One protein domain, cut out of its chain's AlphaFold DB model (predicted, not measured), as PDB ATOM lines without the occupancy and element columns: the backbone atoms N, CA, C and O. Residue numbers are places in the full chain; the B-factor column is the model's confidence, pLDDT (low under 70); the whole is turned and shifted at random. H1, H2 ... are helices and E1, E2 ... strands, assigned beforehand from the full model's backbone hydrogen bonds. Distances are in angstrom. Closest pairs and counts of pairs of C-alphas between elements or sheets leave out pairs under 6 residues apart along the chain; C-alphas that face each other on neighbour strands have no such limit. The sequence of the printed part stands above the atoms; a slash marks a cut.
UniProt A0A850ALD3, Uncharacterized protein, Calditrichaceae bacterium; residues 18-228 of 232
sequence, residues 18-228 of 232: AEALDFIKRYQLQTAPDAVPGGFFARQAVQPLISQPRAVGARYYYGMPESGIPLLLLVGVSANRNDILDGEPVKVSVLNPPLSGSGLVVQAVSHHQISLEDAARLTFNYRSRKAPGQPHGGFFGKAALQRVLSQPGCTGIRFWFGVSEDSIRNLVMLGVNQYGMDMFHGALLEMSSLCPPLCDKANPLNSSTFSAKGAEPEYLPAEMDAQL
ATOM      1  N   ALA A  18      18.948  27.550 -38.175       86.81
ATOM      2  CA  ALA A  18      18.503  27.983 -36.854       86.81
ATOM      3  C   ALA A  18      19.390  27.390 -35.750       86.81
ATOM      4  O   ALA A  18      19.915  28.136 -34.928       86.81
ATOM      5  N   GLU A  19      19.633  26.077 -35.801       87.88
ATOM      6  CA  GLU A  19      20.528  25.391 -34.865       87.88
ATOM      7  C   GLU A  19      21.952  25.952 -34.944       87.88
ATOM      8  O   GLU A  19      22.497  26.367 -33.921       87.88
ATOM      9  N   ALA A  20      22.511  26.074 -36.152       87.69
ATOM     10  CA  ALA A  20      23.844  26.632 -36.372       87.69
ATOM     11  C   ALA A  20      23.998  28.036 -35.764       87.69
ATOM     12  O   ALA A  20      24.973  28.330 -35.068       87.69
ATOM     13  N   LEU A  21      23.016  28.913 -35.988       87.19
ATOM     14  CA  LEU A  21      23.019  30.256 -35.411       87.19
ATOM     15  C   LEU A  21      22.922  30.222 -33.887       87.19
ATOM     16  O   LEU A  21      23.563  31.039 -33.228       87.19
ATOM     17  N   ASP A  22      22.156  29.300 -33.315       89.94
ATOM     18  CA  ASP A  22      22.037  29.183 -31.866       89.94
ATOM     19  C   ASP A  22      23.333  28.688 -31.223       89.94
ATOM     20  O   ASP A  22      23.746  29.220 -30.191       89.94
ATOM     21  N   PHE A  23      24.040  27.740 -31.840       89.94
ATOM     22  CA  PHE A  23      25.349  27.308 -31.350       89.94
ATOM     23  C   PHE A  23      26.399  28.422 -31.423       89.94
ATOM     24  O   PHE A  23      27.142  28.619 -30.457       89.94
ATOM     25  N   ILE A  24      26.428  29.189 -32.519       88.50
ATOM     26  CA  ILE A  24      27.337  30.335 -32.682       88.50
ATOM     27  C   ILE A  24      27.024  31.426 -31.651       88.50
ATOM     28  O   ILE A  24      27.933  31.922 -30.986       88.50
ATOM     29  N   LYS A  25      25.746  31.779 -31.463       89.00
ATOM     30  CA  LYS A  25      25.331  32.777 -30.461       89.00
ATOM     31  C   LYS A  25      25.730  32.353 -29.051       89.00
ATOM     32  O   LYS A  25      26.255  33.169 -28.299       89.00
ATOM     33  N   ARG A  26      25.515  31.082 -28.686       89.62
ATOM     34  CA  ARG A  26      25.930  30.554 -27.377       89.62
ATOM     35  C   ARG A  26      27.438  30.675 -27.179       89.62
ATOM     36  O   ARG A  26      27.853  31.120 -26.114       89.62
ATOM     37  N   TYR A  27      28.240  30.344 -28.194       88.00
ATOM     38  CA  TYR A  27      29.691  30.536 -28.135       88.00
ATOM     39  C   TYR A  27      30.048  32.005 -27.883       88.00
ATOM     40  O   TYR A  27      30.770  32.299 -26.936       88.00
ATOM     41  N   GLN A  28      29.475  32.926 -28.663       85.69
ATOM     42  CA  GLN A  28      29.738  34.363 -28.543       85.69
ATOM     43  C   GLN A  28      29.394  34.917 -27.153       85.69
ATOM     44  O   GLN A  28      30.166  35.693 -26.601       85.69
ATOM     45  N   LEU A  29      28.275  34.484 -26.561       86.75
ATOM     46  CA  LEU A  29      27.858  34.891 -25.213       86.75
ATOM     47  C   LEU A  29      28.789  34.381 -24.102       86.75
ATOM     48  O   LEU A  29      28.792  34.935 -23.006       86.75
ATOM     49  N   GLN A  30      29.559  33.324 -24.367       83.62
ATOM     50  CA  GLN A  30      30.487  32.710 -23.414       83.62
ATOM     51  C   GLN A  30      31.945  33.142 -23.633       83.62
ATOM     52  O   GLN A  30      32.835  32.704 -22.901       83.62
ATOM     53  N   THR A  31      32.213  33.977 -24.637       78.44
ATOM     54  CA  THR A  31      33.567  34.403 -25.012       78.44
ATOM     55  C   THR A  31      33.749  35.906 -24.871       78.44
ATOM     56  O   THR A  31      32.780  36.663 -24.866       78.44
ATOM     57  N   ALA A  32      35.003  36.350 -24.761       77.12
ATOM     58  CA  ALA A  32      35.314  37.774 -24.762       77.12
ATOM     59  C   ALA A  32      34.823  38.440 -26.069       77.12
ATOM     60  O   ALA A  32      34.822  37.781 -27.112       77.12
ATOM     61  N   PRO A  33      34.418  39.723 -26.053       72.69
ATOM     62  CA  PRO A  33      33.895  40.409 -27.242       72.69
ATOM     63  C   PRO A  33      34.854  40.448 -28.442       72.69
ATOM     64  O   PRO A  33      34.413  40.585 -29.578       72.69
ATOM     65  N   ASP A  34      36.158  40.341 -28.194       71.69
ATOM     66  CA  ASP A  34      37.232  40.304 -29.187       71.69
ATOM     67  C   ASP A  34      37.658  38.876 -29.571       71.69
ATOM     68  O   ASP A  34      38.571  38.694 -30.382       71.69
ATOM     69  N   ALA A  35      37.003  37.852 -29.017       76.19
ATOM     70  CA  ALA A  35      37.295  36.469 -29.345       76.19
ATOM     71  C   ALA A  35      37.056  36.219 -30.833       76.19
ATOM     72  O   ALA A  35      35.996  36.520 -31.384       76.19
ATOM     73  N   VAL A  36      38.046  35.609 -31.482       77.88
ATOM     74  CA  VAL A  36      37.922  35.266 -32.891       77.88
ATOM     75  C   VAL A  36      36.911  34.124 -33.031       77.88
ATOM     76  O   VAL A  36      37.116  33.041 -32.474       77.88
ATOM     77  N   PRO A  37      35.803  34.346 -33.752       83.06
ATOM     78  CA  PRO A  37      34.646  33.455 -33.710       83.06
ATOM     79  C   PRO A  37      34.794  32.232 -34.626       83.06
ATOM     80  O   PRO A  37      33.939  31.350 -34.616       83.06
ATOM     81  N   GLY A  38      35.859  32.161 -35.424       89.00
ATOM     82  CA  GLY A  38      36.033  31.121 -36.425       89.00
ATOM     83  C   GLY A  38      37.251  31.337 -37.314       89.00
ATOM     84  O   GLY A  38      38.126  32.154 -37.031       89.00
ATOM     85  N   GLY A  39      37.297  30.609 -38.419       92.12
ATOM     86  CA  GLY A  39      38.402  30.675 -39.365       92.12
ATOM     87  C   GLY A  39      38.034  30.111 -40.726       92.12
ATOM     88  O   GLY A  39      36.882  29.790 -41.008       92.12
ATOM     89  N   PHE A  40      39.027  30.020 -41.596       93.88
ATOM     90  CA  PHE A  40      38.847  29.696 -43.000       93.88
ATOM     91  C   PHE A  40      39.847  28.638 -43.462       93.88
ATOM     92  O   PHE A  40      41.003  28.627 -43.034       93.88
ATOM     93  N   PHE A  41      39.388  27.789 -44.381       94.81
ATOM     94  CA  PHE A  41      40.196  26.903 -45.205       94.81
ATOM     95  C   PHE A  41      39.859  27.118 -46.678       94.81
ATOM     96  O   PHE A  41      38.719  26.918 -47.098       94.81
ATOM     97  N   ALA A  42      40.850  27.467 -47.494       94.06
ATOM     98  CA  ALA A  42      40.685  27.525 -48.941       94.06
ATOM     99  C   ALA A  42      40.310  26.143 -49.495       94.06
ATOM    100  O   ALA A  42      40.775  25.114 -48.993       94.06
ATOM    101  N   ARG A  43      39.525  26.097 -50.583       93.25
ATOM    102  CA  ARG A  43      39.204  24.830 -51.269       93.25
ATOM    103  C   ARG A  43      40.485  24.068 -51.614       93.25
ATOM    104  O   ARG A  43      40.531  22.857 -51.443       93.25
ATOM    105  N   GLN A  44      41.529  24.774 -52.043       91.88
ATOM    106  CA  GLN A  44      42.836  24.210 -52.389       91.88
ATOM    107  C   GLN A  44      43.561  23.573 -51.193       91.88
ATOM    108  O   GLN A  44      44.443  22.752 -51.403       91.88
ATOM    109  N   ALA A  45      43.189  23.908 -49.955       92.62
ATOM    110  CA  ALA A  45      43.705  23.248 -48.760       92.62
ATOM    111  C   ALA A  45      42.886  22.004 -48.393       92.62
ATOM    112  O   ALA A  45      43.460  20.968 -48.078       92.62
ATOM    113  N   VAL A  46      41.552  22.078 -48.468       94.69
ATOM    114  CA  VAL A  46      40.671  20.968 -48.058       94.69
ATOM    115  C   VAL A  46      40.609  19.865 -49.115       94.69
ATOM    116  O   VAL A  46      40.669  18.683 -48.780       94.69
ATOM    117  N   GLN A  47      40.499  20.234 -50.394       94.50
ATOM    118  CA  GLN A  47      40.283  19.286 -51.487       94.50
ATOM    119  C   GLN A  47      41.389  18.225 -51.571       94.50
ATOM    120  O   GLN A  47      41.034  17.050 -51.685       94.50
ATOM    121  N   PRO A  48      42.693  18.557 -51.476       93.69
ATOM    122  CA  PRO A  48      43.739  17.540 -51.504       93.69
ATOM    123  C   PRO A  48      43.627  16.533 -50.357       93.69
ATOM    124  O   PRO A  48      43.772  15.344 -50.613       93.69
ATOM    125  N   LEU A  49      43.288  16.973 -49.135       94.62
ATOM    126  CA  LEU A  49      43.153  16.084 -47.971       94.62
ATOM    127  C   LEU A  49      42.088  15.007 -48.201       94.62
ATOM    128  O   LEU A  49      42.342  13.823 -48.014       94.62
ATOM    129  N   ILE A  50      40.907  15.405 -48.680       94.19
ATOM    130  CA  ILE A  50      39.797  14.469 -48.926       94.19
ATOM    131  C   ILE A  50      39.915  13.717 -50.262       94.19
ATOM    132  O   ILE A  50      39.121  12.814 -50.535       94.19
ATOM    133  N   SER A  51      40.876  14.083 -51.113       94.06
ATOM    134  CA  SER A  51      41.148  13.409 -52.394       94.06
ATOM    135  C   SER A  51      42.271  12.376 -52.304       94.06
ATOM    136  O   SER A  51      42.500  11.669 -53.282       94.06
ATOM    137  N   GLN A  52      42.953  12.261 -51.159       93.12
ATOM    138  CA  GLN A  52      43.923  11.192 -50.923       93.12
ATOM    139  C   GLN A  52      43.261   9.819 -51.172       93.12
ATOM    140  O   GLN A  52      42.100   9.640 -50.787       93.12
ATOM    141  N   PRO A  53      43.959   8.834 -51.771       91.38
ATOM    142  CA  PRO A  53      43.351   7.567 -52.194       91.38
ATOM    143  C   PRO A  53      42.583   6.821 -51.095       91.38
ATOM    144  O   PRO A  53      41.561   6.202 -51.368       91.38
ATOM    145  N   ARG A  54      43.053   6.910 -49.844       91.88
ATOM    146  CA  ARG A  54      42.446   6.240 -48.683       91.88
ATOM    147  C   ARG A  54      41.473   7.126 -47.899       91.88
ATOM    148  O   ARG A  54      40.901   6.646 -46.925       91.88
ATOM    149  N   ALA A  55      41.293   8.394 -48.271       94.75
ATOM    150  CA  ALA A  55      40.506   9.333 -47.479       94.75
ATOM    151  C   ALA A  55      38.995   9.107 -47.632       94.75
ATOM    152  O   ALA A  55      38.429   9.266 -48.717       94.75
ATOM    153  N   VAL A  56      38.337   8.831 -46.504       95.75
ATOM    154  CA  VAL A  56      36.872   8.826 -46.354       95.75
ATOM    155  C   VAL A  56      36.348  10.125 -45.741       95.75
ATOM    156  O   VAL A  56      35.145  10.325 -45.638       95.75
ATOM    157  N   GLY A  57      37.226  11.048 -45.357       94.81
ATOM    158  CA  GLY A  57      36.850  12.355 -44.830       94.81
ATOM    159  C   GLY A  57      38.050  13.107 -44.283       94.81
ATOM    160  O   GLY A  57      39.195  12.774 -44.598       94.81
ATOM    161  N   ALA A  58      37.778  14.113 -43.457       95.38
ATOM    162  CA  ALA A  58      38.806  14.852 -42.741       95.38
ATOM    163  C   ALA A  58      38.495  14.914 -41.245       95.38
ATOM    164  O   ALA A  58      37.342  15.057 -40.830       95.38
ATOM    165  N   ARG A  59      39.547  14.847 -40.433       95.00
ATOM    166  CA  ARG A  59      39.496  15.136 -39.005       95.00
ATOM    167  C   ARG A  59      39.986  16.549 -38.788       95.00
ATOM    168  O   ARG A  59      40.985  16.953 -39.380       95.00
ATOM    169  N   TYR A  60      39.291  17.278 -37.928       95.06
ATOM    170  CA  TYR A  60      39.810  18.511 -37.374       95.06
ATOM    171  C   TYR A  60      40.351  18.276 -35.969       95.06
ATOM    172  O   TYR A  60      39.776  17.517 -35.190       95.06
ATOM    173  N   TYR A  61      41.414  18.991 -35.631       95.12
ATOM    174  CA  TYR A  61      41.917  19.152 -34.276       95.12
ATOM    175  C   TYR A  61      41.885  20.623 -33.889       95.12
ATOM    176  O   TYR A  61      42.176  21.488 -34.714       95.12
ATOM    177  N   TYR A  62      41.581  20.906 -32.624       93.50
ATOM    178  CA  TYR A  62      41.823  22.237 -32.077       93.50
ATOM    179  C   TYR A  62      43.315  22.406 -31.776       93.50
ATOM    180  O   TYR A  62      43.945  21.550 -31.151       93.50
ATOM    181  N   GLY A  63      43.873  23.531 -32.205       93.06
ATOM    182  CA  GLY A  63      45.226  23.973 -31.907       93.06
ATOM    183  C   GLY A  63      45.214  25.227 -31.047       93.06
ATOM    184  O   GLY A  63      44.381  26.112 -31.244       93.06
ATOM    185  N   MET A  64      46.150  25.316 -30.105       92.94
ATOM    186  CA  MET A  64      46.310  26.483 -29.241       92.94
ATOM    187  C   MET A  64      47.693  27.117 -29.453       92.94
ATOM    188  O   MET A  64      48.682  26.629 -28.889       92.94
ATOM    189  N   PRO A  65      47.791  28.178 -30.274       89.88
ATOM    190  CA  PRO A  65      49.011  28.963 -30.396       89.88
ATOM    191  C   PRO A  65      49.255  29.814 -29.141       89.88
ATOM    192  O   PRO A  65      48.399  29.944 -28.263       89.88
ATOM    193  N   GLU A  66      50.439  30.419 -29.058       86.50
ATOM    194  CA  GLU A  66      50.815  31.303 -27.945       86.50
ATOM    195  C   GLU A  66      49.957  32.566 -27.867       86.50
ATOM    196  O   GLU A  66      49.697  33.049 -26.770       86.50
ATOM    197  N   SER A  67      49.441  33.041 -29.005       83.00
ATOM    198  CA  SER A  67      48.503  34.168 -29.062       83.00
ATOM    199  C   SER A  67      47.187  33.911 -28.318       83.00
ATOM    200  O   SER A  67      46.426  34.846 -28.101       83.00
ATOM    201  N   GLY A  68      46.883  32.656 -27.963       82.44
ATOM    202  CA  GLY A  68      45.651  32.271 -27.274       82.44
ATOM    203  C   GLY A  68      44.420  32.172 -28.179       82.44
ATOM    204  O   GLY A  68      43.375  31.716 -27.720       82.44
ATOM    205  N   ILE A  69      44.536  32.543 -29.458       81.00
ATOM    206  CA  ILE A  69      43.452  32.439 -30.441       81.00
ATOM    207  C   ILE A  69      43.431  31.012 -31.006       81.00
ATOM    208  O   ILE A  69      44.375  30.638 -31.704       81.00
ATOM    209  N   PRO A  70      42.389  30.201 -30.747       86.56
ATOM    210  CA  PRO A  70      42.354  28.823 -31.218       86.56
ATOM    211  C   PRO A  70      42.343  28.737 -32.749       86.56
ATOM    212  O   PRO A  70      41.619  29.472 -33.420       86.56
ATOM    213  N   LEU A  71      43.101  27.784 -33.289       91.56
ATOM    214  CA  LEU A  71      43.116  27.431 -34.709       91.56
ATOM    215  C   LEU A  71      42.541  26.029 -34.899       91.56
ATOM    216  O   LEU A  71      42.545  25.219 -33.972       91.56
ATOM    217  N   LEU A  72      42.089  25.720 -36.109       94.25
ATOM    218  CA  LEU A  72      41.806  24.347 -36.506       94.25
ATOM    219  C   LEU A  72      42.925  23.797 -37.378       94.25
ATOM    220  O   LEU A  72      43.492  24.505 -38.209       94.25
ATOM    221  N   LEU A  73      43.200  22.512 -37.203       96.25
ATOM    222  CA  LEU A  73      44.081  21.731 -38.055       96.25
ATOM    223  C   LEU A  73      43.253  20.648 -38.733       96.25
ATOM    224  O   LEU A  73      42.534  19.948 -38.033       96.25
ATOM    225  N   LEU A  74      43.349  20.502 -40.051       96.50
ATOM    226  CA  LEU A  74      42.679  19.461 -40.825       96.50
ATOM    227  C   LEU A  74      43.673  18.415 -41.315       96.50
ATOM    228  O   LEU A  74      44.740  18.774 -41.805       96.50
ATOM    229  N   VAL A  75      43.276  17.149 -41.247       96.75
ATOM    230  CA  VAL A  75      44.026  15.994 -41.757       96.75
ATOM    231  C   VAL A  75      43.071  15.009 -42.433       96.75
ATOM    232  O   VAL A  75      41.911  14.898 -42.033       96.75
ATOM    233  N   GLY A  76      43.530  14.319 -43.479       95.94
ATOM    234  CA  GLY A  76      42.762  13.253 -44.128       95.94
ATOM    235  C   GLY A  76      42.590  12.043 -43.205       95.94
ATOM    236  O   GLY A  76      43.454  11.762 -42.379       95.94
ATOM    237  N   VAL A  77      41.475  11.323 -43.333       95.06
ATOM    238  CA  VAL A  77      41.166  10.162 -42.479       95.06
ATOM    239  C   VAL A  77      40.799   8.958 -43.322       95.06
ATOM    240  O   VAL A  77      39.972   9.058 -44.226       95.06
ATOM    241  N   SER A  78      41.380   7.811 -42.993       94.31
ATOM    242  CA  SER A  78      41.079   6.522 -43.616       94.31
ATOM    243  C   SER A  78      39.801   5.868 -43.079       94.31
ATOM    244  O   SER A  78      39.332   6.187 -41.986       94.31
ATOM    245  N   ALA A  79      39.258   4.879 -43.798       90.88
ATOM    246  CA  ALA A  79      38.096   4.094 -43.349       90.88
ATOM    247  C   ALA A  79      38.307   3.415 -41.978       90.88
ATOM    248  O   ALA A  79      37.364   3.206 -41.212       90.88
ATOM    249  N   ASN A  80      39.566   3.122 -41.636       87.56
ATOM    250  CA  ASN A  80      39.972   2.553 -40.351       87.56
ATOM    251  C   ASN A  80      40.076   3.602 -39.227       87.56
ATOM    252  O   ASN A  80      40.473   3.264 -38.112       87.56
ATOM    253  N   ARG A  81      39.670   4.851 -39.503       87.62
ATOM    254  CA  ARG A  81      39.701   6.029 -38.618       87.62
ATOM    255  C   ARG A  81      41.095   6.606 -38.363       87.62
ATOM    256  O   ARG A  81      41.189   7.577 -37.613       87.62
ATOM    257  N   ASN A  82      42.118   6.066 -39.032       90.69
ATOM    258  CA  ASN A  82      43.494   6.549 -38.943       90.69
ATOM    259  C   ASN A  82      43.692   7.842 -39.718       90.69
ATOM    260  O   ASN A  82      43.263   7.920 -40.875       90.69
ATOM    261  N   ASP A  83      44.387   8.795 -39.107       94.62
ATOM    262  CA  ASP A  83      44.894   9.979 -39.782       94.62
ATOM    263  C   ASP A  83      45.923   9.578 -40.852       94.62
ATOM    264  O   ASP A  83      46.781   8.708 -40.656       94.62
ATOM    265  N   ILE A  84      45.826  10.220 -42.009       93.75
ATOM    266  CA  ILE A  84      46.710  10.012 -43.155       93.75
ATOM    267  C   ILE A  84      47.817  11.071 -43.068       93.75
ATOM    268  O   ILE A  84      47.578  12.246 -43.346       93.75
ATOM    269  N   LEU A  85      48.998  10.660 -42.595       92.06
ATOM    270  CA  LEU A  85      50.109  11.549 -42.213       92.06
ATOM    271  C   LEU A  85      51.289  11.549 -43.199       92.06
ATOM    272  O   LEU A  85      52.300  12.202 -42.955       92.06
ATOM    273  N   ASP A  86      51.174  10.835 -44.309       84.06
ATOM    274  CA  ASP A  86      52.145  10.826 -45.394       84.06
ATOM    275  C   ASP A  86      52.041  12.085 -46.283       84.06
ATOM    276  O   ASP A  86      50.953  12.575 -46.592       84.06
ATOM    277  N   GLY A  87      53.192  12.622 -46.710       80.81
ATOM    278  CA  GLY A  87      53.287  13.768 -47.626       80.81
ATOM    279  C   GLY A  87      53.150  15.140 -46.951       80.81
ATOM    280  O   GLY A  87      53.941  15.483 -46.080       80.81
ATOM    281  N   GLU A  88      52.159  15.931 -47.383       74.06
ATOM    282  CA  GLU A  88      51.809  17.271 -46.864       74.06
ATOM    283  C   GLU A  88      50.448  17.223 -46.131       74.06
ATOM    284  O   GLU A  88      49.443  17.760 -46.626       74.06
ATOM    285  N   PRO A  89      50.375  16.527 -44.982       83.12
ATOM    286  CA  PRO A  89      49.152  15.872 -44.524       83.12
ATOM    287  C   PRO A  89      48.214  16.775 -43.729       83.12
ATOM    288  O   PRO A  89      47.035  16.460 -43.593       83.12
ATOM    289  N   VAL A  90      48.727  17.882 -43.183       93.06
ATOM    290  CA  VAL A  90      47.975  18.755 -42.281       93.06
ATOM    291  C   VAL A  90      47.825  20.140 -42.885       93.06
ATOM    292  O   VAL A  90      48.743  20.675 -43.513       93.06
ATOM    293  N   LYS A  91      46.645  20.729 -42.689       95.44
ATOM    294  CA  LYS A  91      46.359  22.118 -43.041       95.44
ATOM    295  C   LYS A  91      45.909  22.899 -41.823       95.44
ATOM    296  O   LYS A  91      45.059  22.423 -41.083       95.44
ATOM    297  N   VAL A  92      46.445  24.098 -41.624       95.25
ATOM    298  CA  VAL A  92      46.045  24.997 -40.533       95.25
ATOM    299  C   VAL A  92      45.074  26.061 -41.039       95.25
ATOM    300  O   VAL A  92      45.189  26.547 -42.165       95.25
ATOM    301  N   SER A  93      44.081  26.404 -40.225       94.38
ATOM    302  CA  SER A  93      43.130  27.468 -40.531       94.38
ATOM    303  C   SER A  93      43.799  28.835 -40.538       94.38
ATOM    304  O   SER A  93      44.707  29.082 -39.746       94.38
ATOM    305  N   VAL A  94      43.261  29.760 -41.328       90.62
ATOM    306  CA  VAL A  94      43.574  31.193 -41.211       90.62
ATOM    307  C   VAL A  94      42.375  31.952 -40.648       90.62
ATOM    308  O   VAL A  94      41.240  31.484 -40.747       90.62
ATOM    309  N   LEU A  95      42.612  33.110 -40.033       84.56
ATOM    310  CA  LEU A  95      41.544  33.944 -39.483       84.56
ATOM    311  C   LEU A  95      40.897  34.766 -40.589       84.56
ATOM    312  O   LEU A  95      41.583  35.576 -41.205       84.56
ATOM    313  N   ASN A  96      39.584  34.595 -40.781       76.69
ATOM    314  CA  ASN A  96      38.822  35.160 -41.898       76.69
ATOM    315  C   ASN A  96      39.418  34.794 -43.281       76.69
ATOM    316  O   ASN A  96      40.604  34.501 -43.423       76.69
ATOM    317  N   PRO A  97      38.624  34.738 -44.358       78.44
ATOM    318  CA  PRO A  97      39.222  34.571 -45.676       78.44
ATOM    319  C   PRO A  97      40.069  35.814 -46.008       78.44
ATOM    320  O   PRO A  97      39.570  36.932 -45.854       78.44
ATOM    321  N   PRO A  98      41.324  35.661 -46.468       79.00
ATOM    322  CA  PRO A  98      42.123  36.804 -46.894       79.00
ATOM    323  C   PRO A  98      41.494  37.426 -48.144       79.00
ATOM    324  O   PRO A  98      41.226  36.709 -49.111       79.00
ATOM    325  N   LEU A  99      41.266  38.742 -48.136       84.19
ATOM    326  CA  LEU A  99      40.667  39.479 -49.253       84.19
ATOM    327  C   LEU A  99      41.695  40.381 -49.953       84.19
ATOM    328  O   LEU A  99      42.596  40.927 -49.320       84.19
ATOM    329  N   SER A 100      41.557  40.541 -51.269       82.50
ATOM    330  CA  SER A 100      42.314  41.497 -52.076       82.50
ATOM    331  C   SER A 100      41.813  42.921 -51.817       82.50
ATOM    332  O   SER A 100      40.741  43.121 -51.245       82.50
ATOM    333  N   GLY A 101      42.516  43.928 -52.347       81.56
ATOM    334  CA  GLY A 101      42.015  45.312 -52.362       81.56
ATOM    335  C   GLY A 101      40.684  45.493 -53.112       81.56
ATOM    336  O   GLY A 101      40.011  46.500 -52.922       81.56
ATOM    337  N   SER A 102      40.276  44.513 -53.928       84.38
ATOM    338  CA  SER A 102      38.973  44.466 -54.604       84.38
ATOM    339  C   SER A 102      37.925  43.622 -53.862       84.38
ATOM    340  O   SER A 102      36.858  43.363 -54.413       84.38
ATOM    341  N   GLY A 103      38.220  43.159 -52.642       83.31
ATOM    342  CA  GLY A 103      37.308  42.351 -51.828       83.31
ATOM    343  C   GLY A 103      37.179  40.889 -52.269       83.31
ATOM    344  O   GLY A 103      36.232  40.221 -51.866       83.31
ATOM    345  N   LEU A 104      38.096  40.379 -53.100       85.12
ATOM    346  CA  LEU A 104      38.075  38.987 -53.562       85.12
ATOM    347  C   LEU A 104      38.938  38.089 -52.680       85.12
ATOM    348  O   LEU A 104      40.033  38.486 -52.296       85.12
ATOM    349  N   VAL A 105      38.502  36.856 -52.427       82.25
ATOM    350  CA  VAL A 105      39.302  35.861 -51.699       82.25
ATOM    351  C   VAL A 105      40.613  35.596 -52.439       82.25
ATOM    352  O   VAL A 105      40.624  35.146 -53.586       82.25
ATOM    353  N   VAL A 106      41.738  35.841 -51.768       77.31
ATOM    354  CA  VAL A 106      43.071  35.684 -52.349       77.31
ATOM    355  C   VAL A 106      43.544  34.246 -52.168       77.31
ATOM    356  O   VAL A 106      43.985  33.836 -51.092       77.31
ATOM    357  N   GLN A 107      43.492  33.478 -53.256       62.97
ATOM    358  CA  GLN A 107      43.971  32.091 -53.285       62.97
ATOM    359  C   GLN A 107      45.501  31.981 -53.163       62.97
ATOM    360  O   GLN A 107      46.001  30.972 -52.684       62.97
ATOM    361  N   ALA A 108      46.247  33.017 -53.564       53.72
ATOM    362  CA  ALA A 108      47.713  33.000 -53.600       53.72
ATOM    363  C   ALA A 108      48.405  33.329 -52.258       53.72
ATOM    364  O   ALA A 108      49.614  33.166 -52.163       53.72
ATOM    365  N   VAL A 109      47.670  33.782 -51.230       53.06
ATOM    366  CA  VAL A 109      48.236  34.188 -49.917       53.06
ATOM    367  C   VAL A 109      47.657  33.414 -48.729       53.06
ATOM    368  O   VAL A 109      48.045  33.647 -47.587       53.06
ATOM    369  N   SER A 110      46.735  32.478 -48.962       62.31
ATOM    370  CA  SER A 110      46.196  31.610 -47.910       62.31
ATOM    371  C   SER A 110      47.110  30.391 -47.722       62.31
ATOM    372  O   SER A 110      46.800  29.277 -48.144       62.31
ATOM    373  N   HIS A 111      48.279  30.598 -47.107       76.69
ATOM    374  CA  HIS A 111      49.187  29.500 -46.770       76.69
ATOM    375  C   HIS A 111      48.617  28.692 -45.602       76.69
ATOM    376  O   HIS A 111      48.897  28.943 -44.438       76.69
ATOM    377  N   HIS A 112      47.817  27.683 -45.934       91.81
ATOM    378  CA  HIS A 112      47.322  26.681 -44.989       91.81
ATOM    379  C   HIS A 112      48.380  25.635 -44.610       91.81
ATOM    380  O   HIS A 112      48.041  24.603 -44.039       91.81
ATOM    381  N   GLN A 113      49.642  25.841 -44.985       91.38
ATOM    382  CA  GLN A 113      50.730  24.908 -44.715       91.38
ATOM    383  C   GLN A 113      51.183  25.031 -43.262       91.38
ATOM    384  O   GLN A 113      51.265  26.124 -42.707       91.38
ATOM    385  N   ILE A 114      51.478  23.888 -42.659       92.62
ATOM    386  CA  ILE A 114      52.045  23.779 -41.323       92.62
ATOM    387  C   ILE A 114      52.876  22.500 -41.285       92.62
ATOM    388  O   ILE A 114      52.474  21.492 -41.869       92.62
ATOM    389  N   SER A 115      54.027  22.533 -40.617       92.69
ATOM    390  CA  SER A 115      54.805  21.313 -40.412       92.69
ATOM    391  C   SER A 115      54.050  20.355 -39.483       92.69
ATOM    392  O   SER A 115      53.272  20.782 -38.623       92.69
ATOM    393  N   LEU A 116      54.283  19.046 -39.616       91.75
ATOM    394  CA  LEU A 116      53.685  18.069 -38.702       91.75
ATOM    395  C   LEU A 116      54.112  18.322 -37.246       91.75
ATOM    396  O   LEU A 116      53.317  18.135 -36.327       91.75
ATOM    397  N   GLU A 117      55.342  18.793 -37.036       91.88
ATOM    398  CA  GLU A 117      55.860  19.151 -35.717       91.88
ATOM    399  C   GLU A 117      55.106  20.344 -35.111       91.88
ATOM    400  O   GLU A 117      54.631  20.270 -33.975       91.88
ATOM    401  N   ASP A 118      54.930  21.429 -35.868       93.12
ATOM    402  CA  ASP A 118      54.170  22.591 -35.403       93.12
ATOM    403  C   ASP A 118      52.708  22.218 -35.138       93.12
ATOM    404  O   ASP A 118      52.128  22.631 -34.132       93.12
ATOM    405  N   ALA A 119      52.123  21.380 -35.998       94.69
ATOM    406  CA  ALA A 119      50.776  20.865 -35.814       94.69
ATOM    407  C   ALA A 119      50.644  20.041 -34.520       94.69
ATOM    408  O   ALA A 119      49.734  20.269 -33.715       94.69
ATOM    409  N   ALA A 120      51.585  19.130 -34.270       93.69
ATOM    410  CA  ALA A 120      51.651  18.346 -33.041       93.69
ATOM    411  C   ALA A 120      51.775  19.249 -31.803       93.69
ATOM    412  O   ALA A 120      51.047  19.064 -30.825       93.69
ATOM    413  N   ARG A 121      52.619  20.286 -31.866       94.31
ATOM    414  CA  ARG A 121      52.788  21.261 -30.779       94.31
ATOM    415  C   ARG A 121      51.494  22.017 -30.478       94.31
ATOM    416  O   ARG A 121      51.094  22.117 -29.319       94.31
ATOM    417  N   LEU A 122      50.807  22.525 -31.505       95.00
ATOM    418  CA  LEU A 122      49.554  23.268 -31.333       95.00
ATOM    419  C   LEU A 122      48.451  22.408 -30.713       95.00
ATOM    420  O   LEU A 122      47.742  22.865 -29.811       95.00
ATOM    421  N   THR A 123      48.299  21.172 -31.187       95.00
ATOM    422  CA  THR A 123      47.265  20.263 -30.673       95.00
ATOM    423  C   THR A 123      47.578  19.805 -29.246       95.00
ATOM    424  O   THR A 123      46.671  19.735 -28.414       95.00
ATOM    425  N   PHE A 124      48.854  19.566 -28.922       93.38
ATOM    426  CA  PHE A 124      49.304  19.292 -27.556       93.38
ATOM    427  C   PHE A 124      48.950  20.447 -26.615       93.38
ATOM    428  O   PHE A 124      48.261  20.235 -25.618       93.38
ATOM    429  N   ASN A 125      49.319  21.679 -26.983       93.88
ATOM    430  CA  ASN A 125      49.013  22.871 -26.192       93.88
ATOM    431  C   ASN A 125      47.514  23.007 -25.906       93.88
ATOM    432  O   ASN A 125      47.127  23.370 -24.795       93.88
ATOM    433  N   TYR A 126      46.662  22.709 -26.892       93.12
ATOM    434  CA  TYR A 126      45.216  22.727 -26.694       93.12
ATOM    435  C   TYR A 126      44.775  21.669 -25.676       93.12
ATOM    436  O   TYR A 126      44.066  21.992 -24.721       93.12
ATOM    437  N   ARG A 127      45.222  20.416 -25.834       91.31
ATOM    438  CA  ARG A 127      44.864  19.316 -24.923       91.31
ATOM    439  C   ARG A 127      45.273  19.595 -23.479       91.31
ATOM    440  O   ARG A 127      44.501  19.277 -22.582       91.31
ATOM    441  N   SER A 128      46.431  20.216 -23.264       90.62
ATOM    442  CA  SER A 128      46.933  20.564 -21.928       90.62
ATOM    443  C   SER A 128      46.182  21.718 -21.259       90.62
ATOM    444  O   SER A 128      46.297  21.884 -20.049       90.62
ATOM    445  N   ARG A 129      45.440  22.534 -22.024       89.56
ATOM    446  CA  ARG A 129      44.776  23.756 -21.528       89.56
ATOM    447  C   ARG A 129      43.249  23.686 -21.537       89.56
ATOM    448  O   ARG A 129      42.606  24.492 -20.872       89.56
ATOM    449  N   LYS A 130      42.646  22.781 -22.314       87.62
ATOM    450  CA  LYS A 130      41.185  22.683 -22.432       87.62
ATOM    451  C   LYS A 130      40.539  22.250 -21.110       87.62
ATOM    452  O   LYS A 130      41.104  21.464 -20.352       87.62
ATOM    453  N   ALA A 131      39.305  22.697 -20.889       87.12
ATOM    454  CA  ALA A 131      38.499  22.234 -19.765       87.12
ATOM    455  C   ALA A 131      38.188  20.720 -19.869       87.12
ATOM    456  O   ALA A 131      38.084  20.186 -20.985       87.12
ATOM    457  N   PRO A 132      38.008  20.014 -18.736       86.94
ATOM    458  CA  PRO A 132      37.547  18.627 -18.727       86.94
ATOM    459  C   PRO A 132      36.263  18.436 -19.548       86.94
ATOM    460  O   PRO A 132      35.413  19.318 -19.602       86.94
ATOM    461  N   GLY A 133      36.140  17.291 -20.222       85.12
ATOM    462  CA  GLY A 133      34.981  16.970 -21.069       85.12
ATOM    463  C   GLY A 133      34.975  17.616 -22.460       85.12
ATOM    464  O   GLY A 133      34.232  17.165 -23.323       85.12
ATOM    465  N   GLN A 134      35.831  18.609 -22.732       87.94
ATOM    466  CA  GLN A 134      35.885  19.243 -24.055       87.94
ATOM    467  C   GLN A 134      36.535  18.332 -25.115       87.94
ATOM    468  O   GLN A 134      37.536  17.662 -24.810       87.94
ATOM    469  N   PRO A 135      36.024  18.323 -26.361       89.25
ATOM    470  CA  PRO A 135      36.545  17.476 -27.428       89.25
ATOM    471  C   PRO A 135      37.951  17.904 -27.855       89.25
ATOM    472  O   PRO A 135      38.326  19.068 -27.771       89.25
ATOM    473  N   HIS A 136      38.750  16.950 -28.324       88.19
ATOM    474  CA  HIS A 136      40.071  17.199 -28.920       88.19
ATOM    475  C   HIS A 136      39.944  17.691 -30.365       88.19
ATOM    476  O   HIS A 136      40.839  18.346 -30.898       88.19
ATOM    477  N   GLY A 137      38.827  17.335 -30.989       91.06
ATOM    478  CA  GLY A 137      38.576  17.468 -32.404       91.06
ATOM    479  C   GLY A 137      37.337  16.672 -32.800       91.06
ATOM    480  O   GLY A 137      36.632  16.130 -31.943       91.06
ATOM    481  N   GLY A 138      37.114  16.554 -34.100       91.88
ATOM    482  CA  GLY A 138      35.991  15.811 -34.656       91.88
ATOM    483  C   GLY A 138      36.231  15.429 -36.107       91.88
ATOM    484  O   GLY A 138      37.244  15.791 -36.701       91.88
ATOM    485  N   PHE A 139      35.316  14.653 -36.668       93.06
ATOM    486  CA  PHE A 139      35.408  14.141 -38.030       93.06
ATOM    487  C   PHE A 139      34.233  14.618 -38.883       93.06
ATOM    488  O   PHE A 139      33.095  14.642 -38.410       93.06
ATOM    489  N   PHE A 140      34.539  14.962 -40.136       93.38
ATOM    490  CA  PHE A 140      33.577  15.219 -41.198       93.38
ATOM    491  C   PHE A 140      33.815  14.260 -42.370       93.38
ATOM    492  O   PHE A 140      34.900  14.233 -42.960       93.38
ATOM    493  N   GLY A 141      32.775  13.515 -42.738       93.44
ATOM    494  CA  GLY A 141      32.736  12.631 -43.891       93.44
ATOM    495  C   GLY A 141      32.981  13.375 -45.201       93.44
ATOM    496  O   GLY A 141      32.573  14.529 -45.395       93.44
ATOM    497  N   LYS A 142      33.666  12.696 -46.123       94.94
ATOM    498  CA  LYS A 142      34.050  13.227 -47.432       94.94
ATOM    499  C   LYS A 142      32.848  13.712 -48.226       94.94
ATOM    500  O   LYS A 142      32.933  14.800 -48.789       94.94
ATOM    501  N   ALA A 143      31.736  12.974 -48.227       93.19
ATOM    502  CA  ALA A 143      30.535  13.383 -48.949       93.19
ATOM    503  C   ALA A 143      30.001  14.726 -48.432       93.19
ATOM    504  O   ALA A 143      29.631  15.600 -49.214       93.19
ATOM    505  N   ALA A 144      30.031  14.945 -47.115       92.44
ATOM    506  CA  ALA A 144      29.574  16.188 -46.502       92.44
ATOM    507  C   ALA A 144      30.474  17.381 -46.874       92.44
ATOM    508  O   ALA A 144      29.978  18.422 -47.311       92.44
ATOM    509  N   LEU A 145      31.798  17.212 -46.779       95.00
ATOM    510  CA  LEU A 145      32.768  18.234 -47.190       95.00
ATOM    511  C   LEU A 145      32.671  18.532 -48.691       95.00
ATOM    512  O   LEU A 145      32.694  19.695 -49.094       95.00
ATOM    513  N   GLN A 146      32.501  17.499 -49.520       95.38
ATOM    514  CA  GLN A 146      32.298  17.651 -50.958       95.38
ATOM    515  C   GLN A 146      31.016  18.419 -51.271       95.38
ATOM    516  O   GLN A 146      31.085  19.327 -52.089       95.38
ATOM    517  N   ARG A 147      29.890  18.148 -50.591       93.81
ATOM    518  CA  ARG A 147      28.647  18.925 -50.765       93.81
ATOM    519  C   ARG A 147      28.854  20.418 -50.515       93.81
ATOM    520  O   ARG A 147      28.304  21.239 -51.244       93.81
ATOM    521  N   VAL A 148      29.651  20.786 -49.508       94.56
ATOM    522  CA  VAL A 148      29.972  22.197 -49.244       94.56
ATOM    523  C   VAL A 148      30.867  22.770 -50.342       94.56
ATOM    524  O   VAL A 148      30.595  23.853 -50.865       94.56
ATOM    525  N   LEU A 149      31.926  22.044 -50.706       95.19
ATOM    526  CA  LEU A 149      32.904  22.483 -51.696       95.19
ATOM    527  C   LEU A 149      32.364  22.478 -53.127       95.19
ATOM    528  O   LEU A 149      32.916  23.196 -53.951       95.19
ATOM    529  N   SER A 150      31.323  21.713 -53.449       95.12
ATOM    530  CA  SER A 150      30.744  21.631 -54.795       95.12
ATOM    531  C   SER A 150      29.729  22.734 -55.092       95.12
ATOM    532  O   SER A 150      29.249  22.824 -56.220       95.12
ATOM    533  N   GLN A 151      29.384  23.576 -54.112       94.69
ATOM    534  CA  GLN A 151      28.470  24.694 -54.335       94.69
ATOM    535  C   GLN A 151      29.037  25.657 -55.400       94.69
ATOM    536  O   GLN A 151      30.214  26.034 -55.312       94.69
ATOM    537  N   PRO A 152      28.234  26.090 -56.393       94.12
ATOM    538  CA  PRO A 152      28.689  27.026 -57.416       94.12
ATOM    539  C   PRO A 152      29.268  28.308 -56.805       94.12
ATOM    540  O   PRO A 152      28.666  28.915 -55.924       94.12
ATOM    541  N   GLY A 153      30.457  28.714 -57.256       92.31
ATOM    542  CA  GLY A 153      31.127  29.924 -56.762       92.31
ATOM    543  C   GLY A 153      31.754  29.812 -55.365       92.31
ATOM    544  O   GLY A 153      32.352  30.783 -54.905       92.31
ATOM    545  N   CYS A 154      31.674  28.651 -54.703       94.81
ATOM    546  CA  CYS A 154      32.406  28.395 -53.462       94.81
ATOM    547  C   CYS A 154      33.922  28.474 -53.724       94.81
ATOM    548  O   CYS A 154      34.402  28.065 -54.782       94.81
ATOM    549  N   THR A 155      34.689  29.015 -52.786       93.94
ATOM    550  CA  THR A 155      36.153  29.157 -52.844       93.94
ATOM    551  C   THR A 155      36.847  28.524 -51.642       93.94
ATOM    552  O   THR A 155      38.073  28.421 -51.622       93.94
ATOM    553  N   GLY A 156      36.086  28.061 -50.652       94.19
ATOM    554  CA  GLY A 156      36.594  27.401 -49.456       94.19
ATOM    555  C   GLY A 156      35.512  27.212 -48.402       94.19
ATOM    556  O   GLY A 156      34.333  27.441 -48.660       94.19
ATOM    557  N   ILE A 157      35.932  26.795 -47.214       95.12
ATOM    558  CA  ILE A 157      35.074  26.531 -46.063       95.12
ATOM    559  C   ILE A 157      35.410  27.543 -44.973       95.12
ATOM    560  O   ILE A 157      36.570  27.664 -44.576       95.12
ATOM    561  N   ARG A 158      34.401  28.245 -44.459       94.00
ATOM    562  CA  ARG A 158      34.493  28.927 -43.166       94.00
ATOM    563  C   ARG A 158      33.985  27.985 -42.099       94.00
ATOM    564  O   ARG A 158      33.002  27.284 -42.323       94.00
ATOM    565  N   PHE A 159      34.644  27.992 -40.952       93.31
ATOM    566  CA  PHE A 159      34.094  27.415 -39.742       93.31
ATOM    567  C   PHE A 159      33.842  28.501 -38.706       93.31
ATOM    568  O   PHE A 159      34.585  29.480 -38.635       93.31
ATOM    569  N   TRP A 160      32.839  28.278 -37.876       91.19
ATOM    570  CA  TRP A 160      32.524  29.061 -36.696       91.19
ATOM    571  C   TRP A 160      32.581  28.149 -35.480       91.19
ATOM    572  O   TRP A 160      32.108  27.012 -35.534       91.19
ATOM    573  N   PHE A 161      33.164  28.631 -34.390       89.94
ATOM    574  CA  PHE A 161      33.066  27.944 -33.113       89.94
ATOM    575  C   PHE A 161      31.636  28.066 -32.583       89.94
ATOM    576  O   PHE A 161      31.048  29.146 -32.578       89.94
ATOM    577  N   GLY A 162      31.087  26.938 -32.147       88.62
ATOM    578  CA  GLY A 162      29.770  26.838 -31.536       88.62
ATOM    579  C   GLY A 162      29.848  26.140 -30.183       88.62
ATOM    580  O   GLY A 162      30.847  25.493 -29.854       88.62
ATOM    581  N   VAL A 163      28.787  26.256 -29.391       87.69
ATOM    582  CA  VAL A 163      28.616  25.503 -28.142       87.69
ATOM    583  C   VAL A 163      27.212  24.915 -28.117       87.69
ATOM    584  O   VAL A 163      26.243  25.653 -28.297       87.69
ATOM    585  N   SER A 164      27.103  23.600 -27.903       84.75
ATOM    586  CA  SER A 164      25.816  22.924 -27.710       84.75
ATOM    587  C   SER A 164      25.136  23.338 -26.405       84.75
ATOM    588  O   SER A 164      25.727  23.996 -25.550       84.75
ATOM    589  N   GLU A 165      23.887  22.918 -26.217       83.69
ATOM    590  CA  GLU A 165      23.178  23.105 -24.943       83.69
ATOM    591  C   GLU A 165      23.918  22.459 -23.764       83.69
ATOM    592  O   GLU A 165      24.000  23.049 -22.689       83.69
ATOM    593  N   ASP A 166      24.585  21.327 -24.002       83.50
ATOM    594  CA  ASP A 166      25.399  20.615 -23.009       83.50
ATOM    595  C   ASP A 166      26.770  21.269 -22.743       83.50
ATOM    596  O   ASP A 166      27.650  20.667 -22.129       83.50
ATOM    597  N   SER A 167      26.991  22.499 -23.217       83.44
ATOM    598  CA  SER A 167      28.265  23.225 -23.087       83.44
ATOM    599  C   SER A 167      29.462  22.528 -23.758       83.44
ATOM    600  O   SER A 167      30.625  22.751 -23.399       83.44
ATOM    601  N   ILE A 168      29.197  21.694 -24.767       84.44
ATOM    602  CA  ILE A 168      30.226  21.024 -25.566       84.44
ATOM    603  C   ILE A 168      30.560  21.888 -26.780       84.44
ATOM    604  O   ILE A 168      29.667  22.328 -27.506       84.44
ATOM    605  N   ARG A 169      31.855  22.140 -27.015       85.75
ATOM    606  CA  ARG A 169      32.303  22.831 -28.230       85.75
ATOM    607  C   ARG A 169      31.930  22.042 -29.480       85.75
ATOM    608  O   ARG A 169      32.290  20.874 -29.602       85.75
ATOM    609  N   ASN A 170      31.329  22.746 -30.429       84.31
ATOM    610  CA  ASN A 170      31.008  22.287 -31.774       84.31
ATOM    611  C   ASN A 170      31.589  23.248 -32.818       84.31
ATOM    612  O   ASN A 170      32.205  24.268 -32.485       84.31
ATOM    613  N   LEU A 171      31.425  22.897 -34.090       89.25
ATOM    614  CA  LEU A 171      31.842  23.718 -35.218       89.25
ATOM    615  C   LEU A 171      30.742  23.770 -36.260       89.25
ATOM    616  O   LEU A 171      30.362  22.720 -36.756       89.25
ATOM    617  N   VAL A 172      30.353  24.964 -36.689       90.69
ATOM    618  CA  VAL A 172      29.551  25.144 -37.903       90.69
ATOM    619  C   VAL A 172      30.505  25.357 -39.068       90.69
ATOM    620  O   VAL A 172      31.264  26.317 -39.039       90.69
ATOM    621  N   MET A 173      30.468  24.523 -40.103       93.50
ATOM    622  CA  MET A 173      31.204  24.708 -41.356       93.50
ATOM    623  C   MET A 173      30.259  24.998 -42.519       93.50
ATOM    624  O   MET A 173      29.246  24.325 -42.695       93.50
ATOM    625  N   LEU A 174      30.614  25.971 -43.355       93.88
ATOM    626  CA  LEU A 174      29.817  26.357 -44.519       93.88
ATOM    627  C   LEU A 174      30.696  26.931 -45.641       93.88
ATOM    628  O   LEU A 174      31.863  27.271 -45.432       93.88
ATOM    629  N   GLY A 175      30.147  26.998 -46.854       94.38
ATOM    630  CA  GLY A 175      30.869  27.467 -48.037       94.38
ATOM    631  C   GLY A 175      31.082  28.979 -48.026       94.38
ATOM    632  O   GLY A 175      30.209  29.733 -47.617       94.38
ATOM    633  N   VAL A 176      32.223  29.443 -48.513       93.62
ATOM    634  CA  VAL A 176      32.498  30.873 -48.708       93.62
ATOM    635  C   VAL A 176      32.591  31.145 -50.193       93.62
ATOM    636  O   VAL A 176      33.251  30.387 -50.899       93.62
ATOM    637  N   ASN A 177      31.959  32.209 -50.679       93.25
ATOM    638  CA  ASN A 177      32.076  32.599 -52.080       93.25
ATOM    639  C   ASN A 177      33.326  33.458 -52.348       93.25
ATOM    640  O   ASN A 177      34.038  33.876 -51.437       93.25
ATOM    641  N   GLN A 178      33.554  33.793 -53.616       91.38
ATOM    642  CA  GLN A 178      34.706  34.591 -54.048       91.38
ATOM    643  C   GLN A 178      34.830  35.985 -53.414       91.38
ATOM    644  O   GLN A 178      35.906  36.563 -53.492       91.38
ATOM    645  N   TYR A 179      33.778  36.517 -52.789       90.62
ATOM    646  CA  TYR A 179      33.784  37.810 -52.093       90.62
ATOM    647  C   TYR A 179      34.006  37.670 -50.580       90.62
ATOM    648  O   TYR A 179      33.859  38.631 -49.832       90.62
ATOM    649  N   GLY A 180      34.285  36.458 -50.092       89.38
ATOM    650  CA  GLY A 180      34.417  36.195 -48.663       89.38
ATOM    651  C   GLY A 180      33.083  36.140 -47.920       89.38
ATOM    652  O   GLY A 180      33.085  36.163 -46.688       89.38
ATOM    653  N   MET A 181      31.952  36.071 -48.630       90.88
ATOM    654  CA  MET A 181      30.632  35.978 -48.010       90.88
ATOM    655  C   MET A 181      30.247  34.523 -47.754       90.88
ATOM    656  O   MET A 181      30.503  33.639 -48.577       90.88
ATOM    657  N   ASP A 182      29.587  34.309 -46.624       91.88
ATOM    658  CA  ASP A 182      29.075  33.015 -46.192       91.88
ATOM    659  C   ASP A 182      27.877  32.572 -47.038       91.88
ATOM    660  O   ASP A 182      26.929  33.323 -47.278       91.88
ATOM    661  N   MET A 183      27.901  31.319 -47.486       91.75
ATOM    662  CA  MET A 183      26.873  30.710 -48.330       91.75
ATOM    663  C   MET A 183      25.797  30.021 -47.473       91.75
ATOM    664  O   MET A 183      25.618  28.808 -47.534       91.75
ATOM    665  N   PHE A 184      25.061  30.801 -46.672       81.25
ATOM    666  CA  PHE A 184      24.041  30.288 -45.736       81.25
ATOM    667  C   PHE A 184      22.839  29.597 -46.395       81.25
ATOM    668  O   PHE A 184      22.139  28.838 -45.739       81.25
ATOM    669  N   HIS A 185      22.592  29.837 -47.683       78.69
ATOM    670  CA  HIS A 185      21.492  29.204 -48.421       78.69
ATOM    671  C   HIS A 185      21.873  27.846 -49.037       78.69
ATOM    672  O   HIS A 185      21.088  27.274 -49.789       78.69
ATOM    673  N   GLY A 186      23.087  27.354 -48.773       75.25
ATOM    674  CA  GLY A 186      23.578  26.087 -49.298       75.25
ATOM    675  C   GLY A 186      23.786  25.018 -48.230       75.25
ATOM    676  O   GLY A 186      23.095  24.986 -47.217       75.25
ATOM    677  N   ALA A 187      24.733  24.108 -48.466       81.25
ATOM    678  CA  ALA A 187      25.046  23.053 -47.507       81.25
ATOM    679  C   ALA A 187      25.762  23.629 -46.269       81.25
ATOM    680  O   ALA A 187      26.805  24.276 -46.405       81.25
ATOM    681  N   LEU A 188      25.214  23.348 -45.082       85.06
ATOM    682  CA  LEU A 188      25.815  23.609 -43.772       85.06
ATOM    683  C   LEU A 188      26.186  22.278 -43.108       85.06
ATOM    684  O   LEU A 188      25.447  21.295 -43.214       85.06
ATOM    685  N   LEU A 189      27.319  22.255 -42.407       80.06
ATOM    686  CA  LEU A 189      27.776  21.119 -41.612       80.06
ATOM    687  C   LEU A 189      27.962  21.550 -40.165       80.06
ATOM    688  O   LEU A 189      28.494  22.626 -39.921       80.06
ATOM    689  N   GLU A 190      27.625  20.688 -39.216       69.06
ATOM    690  CA  GLU A 190      27.976  20.920 -37.814       69.06
ATOM    691  C   GLU A 190      28.046  19.674 -36.934       69.06
ATOM    692  O   GLU A 190      28.801  19.645 -35.964       69.06
ATOM    693  N   MET A 191      27.337  18.598 -37.280       69.94
ATOM    694  CA  MET A 191      27.290  17.390 -36.452       69.94
ATOM    695  C   MET A 191      28.520  16.495 -36.629       69.94
ATOM    696  O   MET A 191      28.407  15.330 -37.003       69.94
ATOM    697  N   SER A 192      29.715  17.035 -36.407       71.81
ATOM    698  CA  SER A 192      30.949  16.257 -36.492       71.81
ATOM    699  C   SER A 192      30.941  15.067 -35.529       71.81
ATOM    700  O   SER A 192      30.360  15.110 -34.444       71.81
ATOM    701  N   SER A 193      31.622  13.987 -35.904       76.88
ATOM    702  CA  SER A 193      31.833  12.864 -34.992       76.88
ATOM    703  C   SER A 193      32.975  13.197 -34.027       76.88
ATOM    704  O   SER A 193      34.142  13.162 -34.417       76.88
ATOM    705  N   LEU A 194      32.637  13.568 -32.786       80.50
ATOM    706  CA  LEU A 194      33.585  14.080 -31.790       80.50
ATOM    707  C   LEU A 194      34.568  13.015 -31.267       80.50
ATOM    708  O   LEU A 194      34.246  11.834 -31.105       80.50
ATOM    709  N   CYS A 195      35.777  13.471 -30.938       71.50
ATOM    710  CA  CYS A 195      36.763  12.722 -30.164       71.50
ATOM    711  C   CYS A 195      36.962  13.411 -28.808       71.50
ATOM    712  O   CYS A 195      37.413  14.561 -28.794       71.50
ATOM    713  N   PRO A 196      36.712  12.731 -27.671       75.25
ATOM    714  CA  PRO A 196      36.184  11.360 -27.497       75.25
ATOM    715  C   PRO A 196      34.677  11.193 -27.815       75.25
ATOM    716  O   PRO A 196      33.962  12.189 -27.801       75.25
ATOM    717  N   PRO A 197      34.171   9.957 -28.058       71.25
ATOM    718  CA  PRO A 197      34.879   8.670 -28.002       71.25
ATOM    719  C   PRO A 197      35.510   8.223 -29.334       71.25
ATOM    720  O   PRO A 197      36.256   7.246 -29.345       71.25
ATOM    721  N   LEU A 198      35.252   8.907 -30.454       71.50
ATOM    722  CA  LEU A 198      35.691   8.481 -31.795       71.50
ATOM    723  C   LEU A 198      37.068   9.049 -32.169       71.50
ATOM    724  O   LEU A 198      37.263   9.703 -33.198       71.50
ATOM    725  N   CYS A 199      38.034   8.803 -31.290       77.31
ATOM    726  CA  CYS A 199      39.419   9.202 -31.493       77.31
ATOM    727  C   CYS A 199      40.152   8.269 -32.458       77.31
ATOM    728  O   CYS A 199      39.789   7.101 -32.618       77.31
ATOM    729  N   ASP A 200      41.192   8.802 -33.090       72.81
ATOM    730  CA  ASP A 200      42.179   7.986 -33.786       72.81
ATOM    731  C   ASP A 200      43.077   7.230 -32.775       72.81
ATOM    732  O   ASP A 200      43.115   7.556 -31.584       72.81
ATOM    733  N   LYS A 201      43.809   6.220 -33.254       80.31
ATOM    734  CA  LYS A 201      45.014   5.683 -32.629       80.31
ATOM    735  C   LYS A 201      46.008   6.805 -32.319       80.31
ATOM    736  O   LYS A 201      46.019   7.858 -32.960       80.31
ATOM    737  N   ALA A 202      46.861   6.542 -31.330       81.06
ATOM    738  CA  ALA A 202      47.905   7.469 -30.920       81.06
ATOM    739  C   ALA A 202      48.788   7.863 -32.118       81.06
ATOM    740  O   ALA A 202      49.345   7.000 -32.794       81.06
ATOM    741  N   ASN A 203      48.905   9.165 -32.363       83.25
ATOM    742  CA  ASN A 203      49.708   9.758 -33.426       83.25
ATOM    743  C   ASN A 203      50.250  11.136 -32.965       83.25
ATOM    744  O   ASN A 203      49.846  11.627 -31.903       83.25
ATOM    745  N   PRO A 204      51.143  11.793 -33.730       86.19
ATOM    746  CA  PRO A 204      51.717  13.086 -33.341       86.19
ATOM    747  C   PRO A 204      50.688  14.194 -33.037       86.19
ATOM    748  O   PRO A 204      50.938  15.058 -32.200       86.19
ATOM    749  N   LEU A 205      49.511  14.170 -33.668       83.12
ATOM    750  CA  LEU A 205      48.446  15.161 -33.484       83.12
ATOM    751  C   LEU A 205      47.562  14.889 -32.263       83.12
ATOM    752  O   LEU A 205      46.774  15.754 -31.885       83.12
ATOM    753  N   ASN A 206      47.659  13.718 -31.627       80.19
ATOM    754  CA  ASN A 206      46.755  13.328 -30.540       80.19
ATOM    755  C   ASN A 206      47.439  12.655 -29.326       80.19
ATOM    756  O   ASN A 206      46.747  12.293 -28.372       80.19
ATOM    757  N   SER A 207      48.773  12.554 -29.313       80.00
ATOM    758  CA  SER A 207      49.556  11.969 -28.215       80.00
ATOM    759  C   SER A 207      49.539  12.808 -26.924       80.00
ATOM    760  O   SER A 207      49.328  14.026 -26.926       80.00
ATOM    761  N   SER A 208      49.793  12.157 -25.785       67.94
ATOM    762  CA  SER A 208      49.920  12.804 -24.467       67.94
ATOM    763  C   SER A 208      51.290  13.445 -24.217       67.94
ATOM    764  O   SER A 208      51.448  14.165 -23.234       67.94
ATOM    765  N   THR A 209      52.270  13.209 -25.090       64.62
ATOM    766  CA  THR A 209      53.623  13.768 -25.013       64.62
ATOM    767  C   THR A 209      54.011  14.394 -26.349       64.62
ATOM    768  O   THR A 209      53.828  13.791 -27.408       64.62
ATOM    769  N   PHE A 210      54.560  15.609 -26.303       57.94
ATOM    770  CA  PHE A 210      55.225  16.225 -27.448       57.94
ATOM    771  C   PHE A 210      56.710  15.845 -27.408       57.94
ATOM    772  O   PHE A 210      57.408  16.191 -26.456       57.94
ATOM    773  N   SER A 211      57.194  15.120 -28.418       54.88
ATOM    774  CA  SER A 211      58.629  14.892 -28.617       54.88
ATOM    775  C   SER A 211      59.084  15.726 -29.806       54.88
ATOM    776  O   SER A 211      58.731  15.419 -30.939       54.88
ATOM    777  N   ALA A 212      59.904  16.749 -29.553       47.12
ATOM    778  CA  ALA A 212      60.541  17.576 -30.589       47.12
ATOM    779  C   ALA A 212      61.573  16.804 -31.443       47.12
ATOM    780  O   ALA A 212      62.217  17.363 -32.323       47.12
ATOM    781  N   LYS A 213      61.780  15.509 -31.169       42.56
ATOM    782  CA  LYS A 213      62.554  14.608 -32.020       42.56
ATOM    783  C   LYS A 213      61.599  13.588 -32.614       42.56
ATOM    784  O   LYS A 213      60.958  12.859 -31.854       42.56
ATOM    785  N   GLY A 214      61.531  13.563 -33.945       41.09
ATOM    786  CA  GLY A 214      60.808  12.563 -34.718       41.09
ATOM    787  C   GLY A 214      61.218  11.162 -34.285       41.09
ATOM    788  O   GLY A 214      62.253  10.649 -34.692       41.09
ATOM    789  N   ALA A 215      60.407  10.554 -33.427       37.62
ATOM    790  CA  ALA A 215      60.281   9.117 -33.432       37.62
ATOM    791  C   ALA A 215      59.467   8.822 -34.685       37.62
ATOM    792  O   ALA A 215      58.326   9.283 -34.781       37.62
ATOM    793  N   GLU A 216      60.067   8.147 -35.666       35.03
ATOM    794  CA  GLU A 216      59.280   7.559 -36.743       35.03
ATOM    795  C   GLU A 216      58.174   6.740 -36.073       35.03
ATOM    796  O   GLU A 216      58.483   5.838 -35.285       35.03
ATOM    797  N   PRO A 217      56.888   7.082 -36.271       42.03
ATOM    798  CA  PRO A 217      55.848   6.168 -35.859       42.03
ATOM    799  C   PRO A 217      56.110   4.875 -36.625       42.03
ATOM    800  O   PRO A 217      56.371   4.916 -37.827       42.03
ATOM    801  N   GLU A 218      56.070   3.746 -35.925       38.91
ATOM    802  CA  GLU A 218      56.096   2.415 -36.520       38.91
ATOM    803  C   GLU A 218      54.829   2.286 -37.387       38.91
ATOM    804  O   GLU A 218      53.766   1.841 -36.950       38.91
ATOM    805  N   TYR A 219      54.892   2.847 -38.593       43.75
ATOM    806  CA  TYR A 219      53.808   2.866 -39.554       43.75
ATOM    807  C   TYR A 219      53.841   1.497 -40.215       43.75
ATOM    808  O   TYR A 219      54.839   1.119 -40.831       43.75
ATOM    809  N   LEU A 220      52.760   0.734 -40.070       39.09
ATOM    810  CA  LEU A 220      52.588  -0.463 -40.882       39.09
ATOM    811  C   LEU A 220      52.684  -0.032 -42.355       39.09
ATOM    812  O   LEU A 220      51.995   0.923 -42.735       39.09
ATOM    813  N   PRO A 221      53.542  -0.670 -43.173       40.28
ATOM    814  CA  PRO A 221      53.722  -0.291 -44.567       40.28
ATOM    815  C   PRO A 221      52.375  -0.201 -45.285       40.28
ATOM    816  O   PRO A 221      51.489  -1.026 -45.054       40.28
ATOM    817  N   ALA A 222      52.230   0.780 -46.180       50.06
ATOM    818  CA  ALA A 222      51.000   1.056 -46.933       50.06
ATOM    819  C   ALA A 222      50.414  -0.178 -47.659       50.06
ATOM    820  O   ALA A 222      49.220  -0.222 -47.949       50.06
ATOM    821  N   GLU A 223      51.239  -1.195 -47.905       46.62
ATOM    822  CA  GLU A 223      50.880  -2.465 -48.540       46.62
ATOM    823  C   GLU A 223      49.997  -3.368 -47.652       46.62
ATOM    824  O   GLU A 223      49.173  -4.119 -48.172       46.62
ATOM    825  N   MET A 224      50.072  -3.248 -46.319       47.34
ATOM    826  CA  MET A 224      49.246  -4.043 -45.393       47.34
ATOM    827  C   MET A 224      47.832  -3.482 -45.177       47.34
ATOM    828  O   MET A 224      46.930  -4.231 -44.802       47.34
ATOM    829  N   ASP A 225      47.605  -2.192 -45.439       45.44
ATOM    830  CA  ASP A 225      46.269  -1.578 -45.351       45.44
ATOM    831  C   ASP A 225      45.387  -1.959 -46.560       45.44
ATOM    832  O   ASP A 225      44.163  -2.016 -46.443       45.44
ATOM    833  N   ALA A 226      46.001  -2.267 -47.711       43.16
ATOM    834  CA  ALA A 226      45.303  -2.715 -48.917       43.16
ATOM    835  C   ALA A 226      44.868  -4.192 -48.838       43.16
ATOM    836  O   ALA A 226      43.800  -4.552 -49.327       43.16
ATOM    837  N   GLN A 227      45.641  -5.048 -48.160       40.88
ATOM    838  CA  GLN A 227      45.359  -6.491 -48.072       40.88
ATOM    839  C   GLN A 227      44.195  -6.859 -47.134       40.88
ATOM    840  O   GLN A 227      43.725  -7.994 -47.155       40.88
ATOM    841  N   LEU A 228      43.683  -5.912 -46.344       42.59
ATOM    842  CA  LEU A 228      42.497  -6.099 -45.494       42.59
ATOM    843  C   LEU A 228      41.199  -5.565 -46.129       42.59
ATOM    844  O   LEU A 228      40.147  -5.604 -45.486       42.59
TER     845      LEU A 228
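This is residues 18 to 228 of the 232 residues of an uncharacterized protein of Calditrichaceae bacterium (UniProt A0A850ALD3). Two antiparallel sheets lie face to face with their strands crossed, a sandwich of the strongly twisted sheet E4 E3 E2 E5 E8 and the smaller sheet E1 E6 E7. H2 and H4 lie next to each other at one end of the space between the sheets, H3 covers the far face of the larger sheet and H1 that of the smaller one, while a tail after E8 ends in remote H5. The 211 printed residues hold H1 E1 H2 E2 E3 E4 H3 E5 H4 E6 E7 E8 H5, five named helices and eight strands in mixed class, with under half of the residues in named elements. The whole is compact, with a radius of gyration of the C-alphas of 16.7 A and spans of 46 by 37 by 30 A.

Find C-alpha 18 at (18.503, 27.983, -36.854); there H1 begins and runs to 29, 16.5 A. Next come E1, residues 38 to 42, H2, 43 to 51, E2, 55 to 63, 21.9 A, E3, 71 to 78, 22.8 A, and E4, 90 to 92. H3, 116 to 129, runs 20.2 A from C-alpha 116 at (53.685, 18.069, -38.702). Then find E5, 137 to 141, H4, 142 to 149, E6, 154 to 163, and E7, 169 to 177, the last two 25.8 A each. E8 is 193 to 195 and H5 222 to 226, ending at (45.303, -2.715, -48.917).

In the larger sheet E2, E3 and E4 form a meander, each strand the antiparallel neighbour of the one before; look for N 61 and O 73 at 2.8 A and N 74 and O 91 at 2.8 A. E5 is the antiparallel neighbour of E2, with N 60 and O 138 within hydrogen-bond range at 2.8 A, and of E8, with N 139 and O 193 within hydrogen-bond range at 2.9 A. H2 and H3 are on opposite faces, three layers: H2 over E3 at a height of 8.4 A, H3 slantwise at 8.5 A, its Thr 123 C-alpha 4.4 A from that of Gly 63. In the other sheet, N 41 and O 157 are 2.8 A apart between E1 and E6, and N 160 and O 172 2.8 A in the hairpin E6 and E7. H1 is on it, C-alphas of Ile 24 and Gly 162 4.4 A apart. H1, H3 and H4 have every O i to N i+4 pair within hydrogen-bond range, H2 3 of 5, H5 0 of 1 and 0 of 2 for O i to N i+3.

The C-alphas of Pro 33 and Gln 227, the two farthest apart, are 52.6 A apart. The printed part has no cut. Links E3 to E4, E4 to H3, E7 to E8 and E8 to H5 are long. The pLDDT is under 70 at residues 107 to 110, 190 to 191 and 208 to 228.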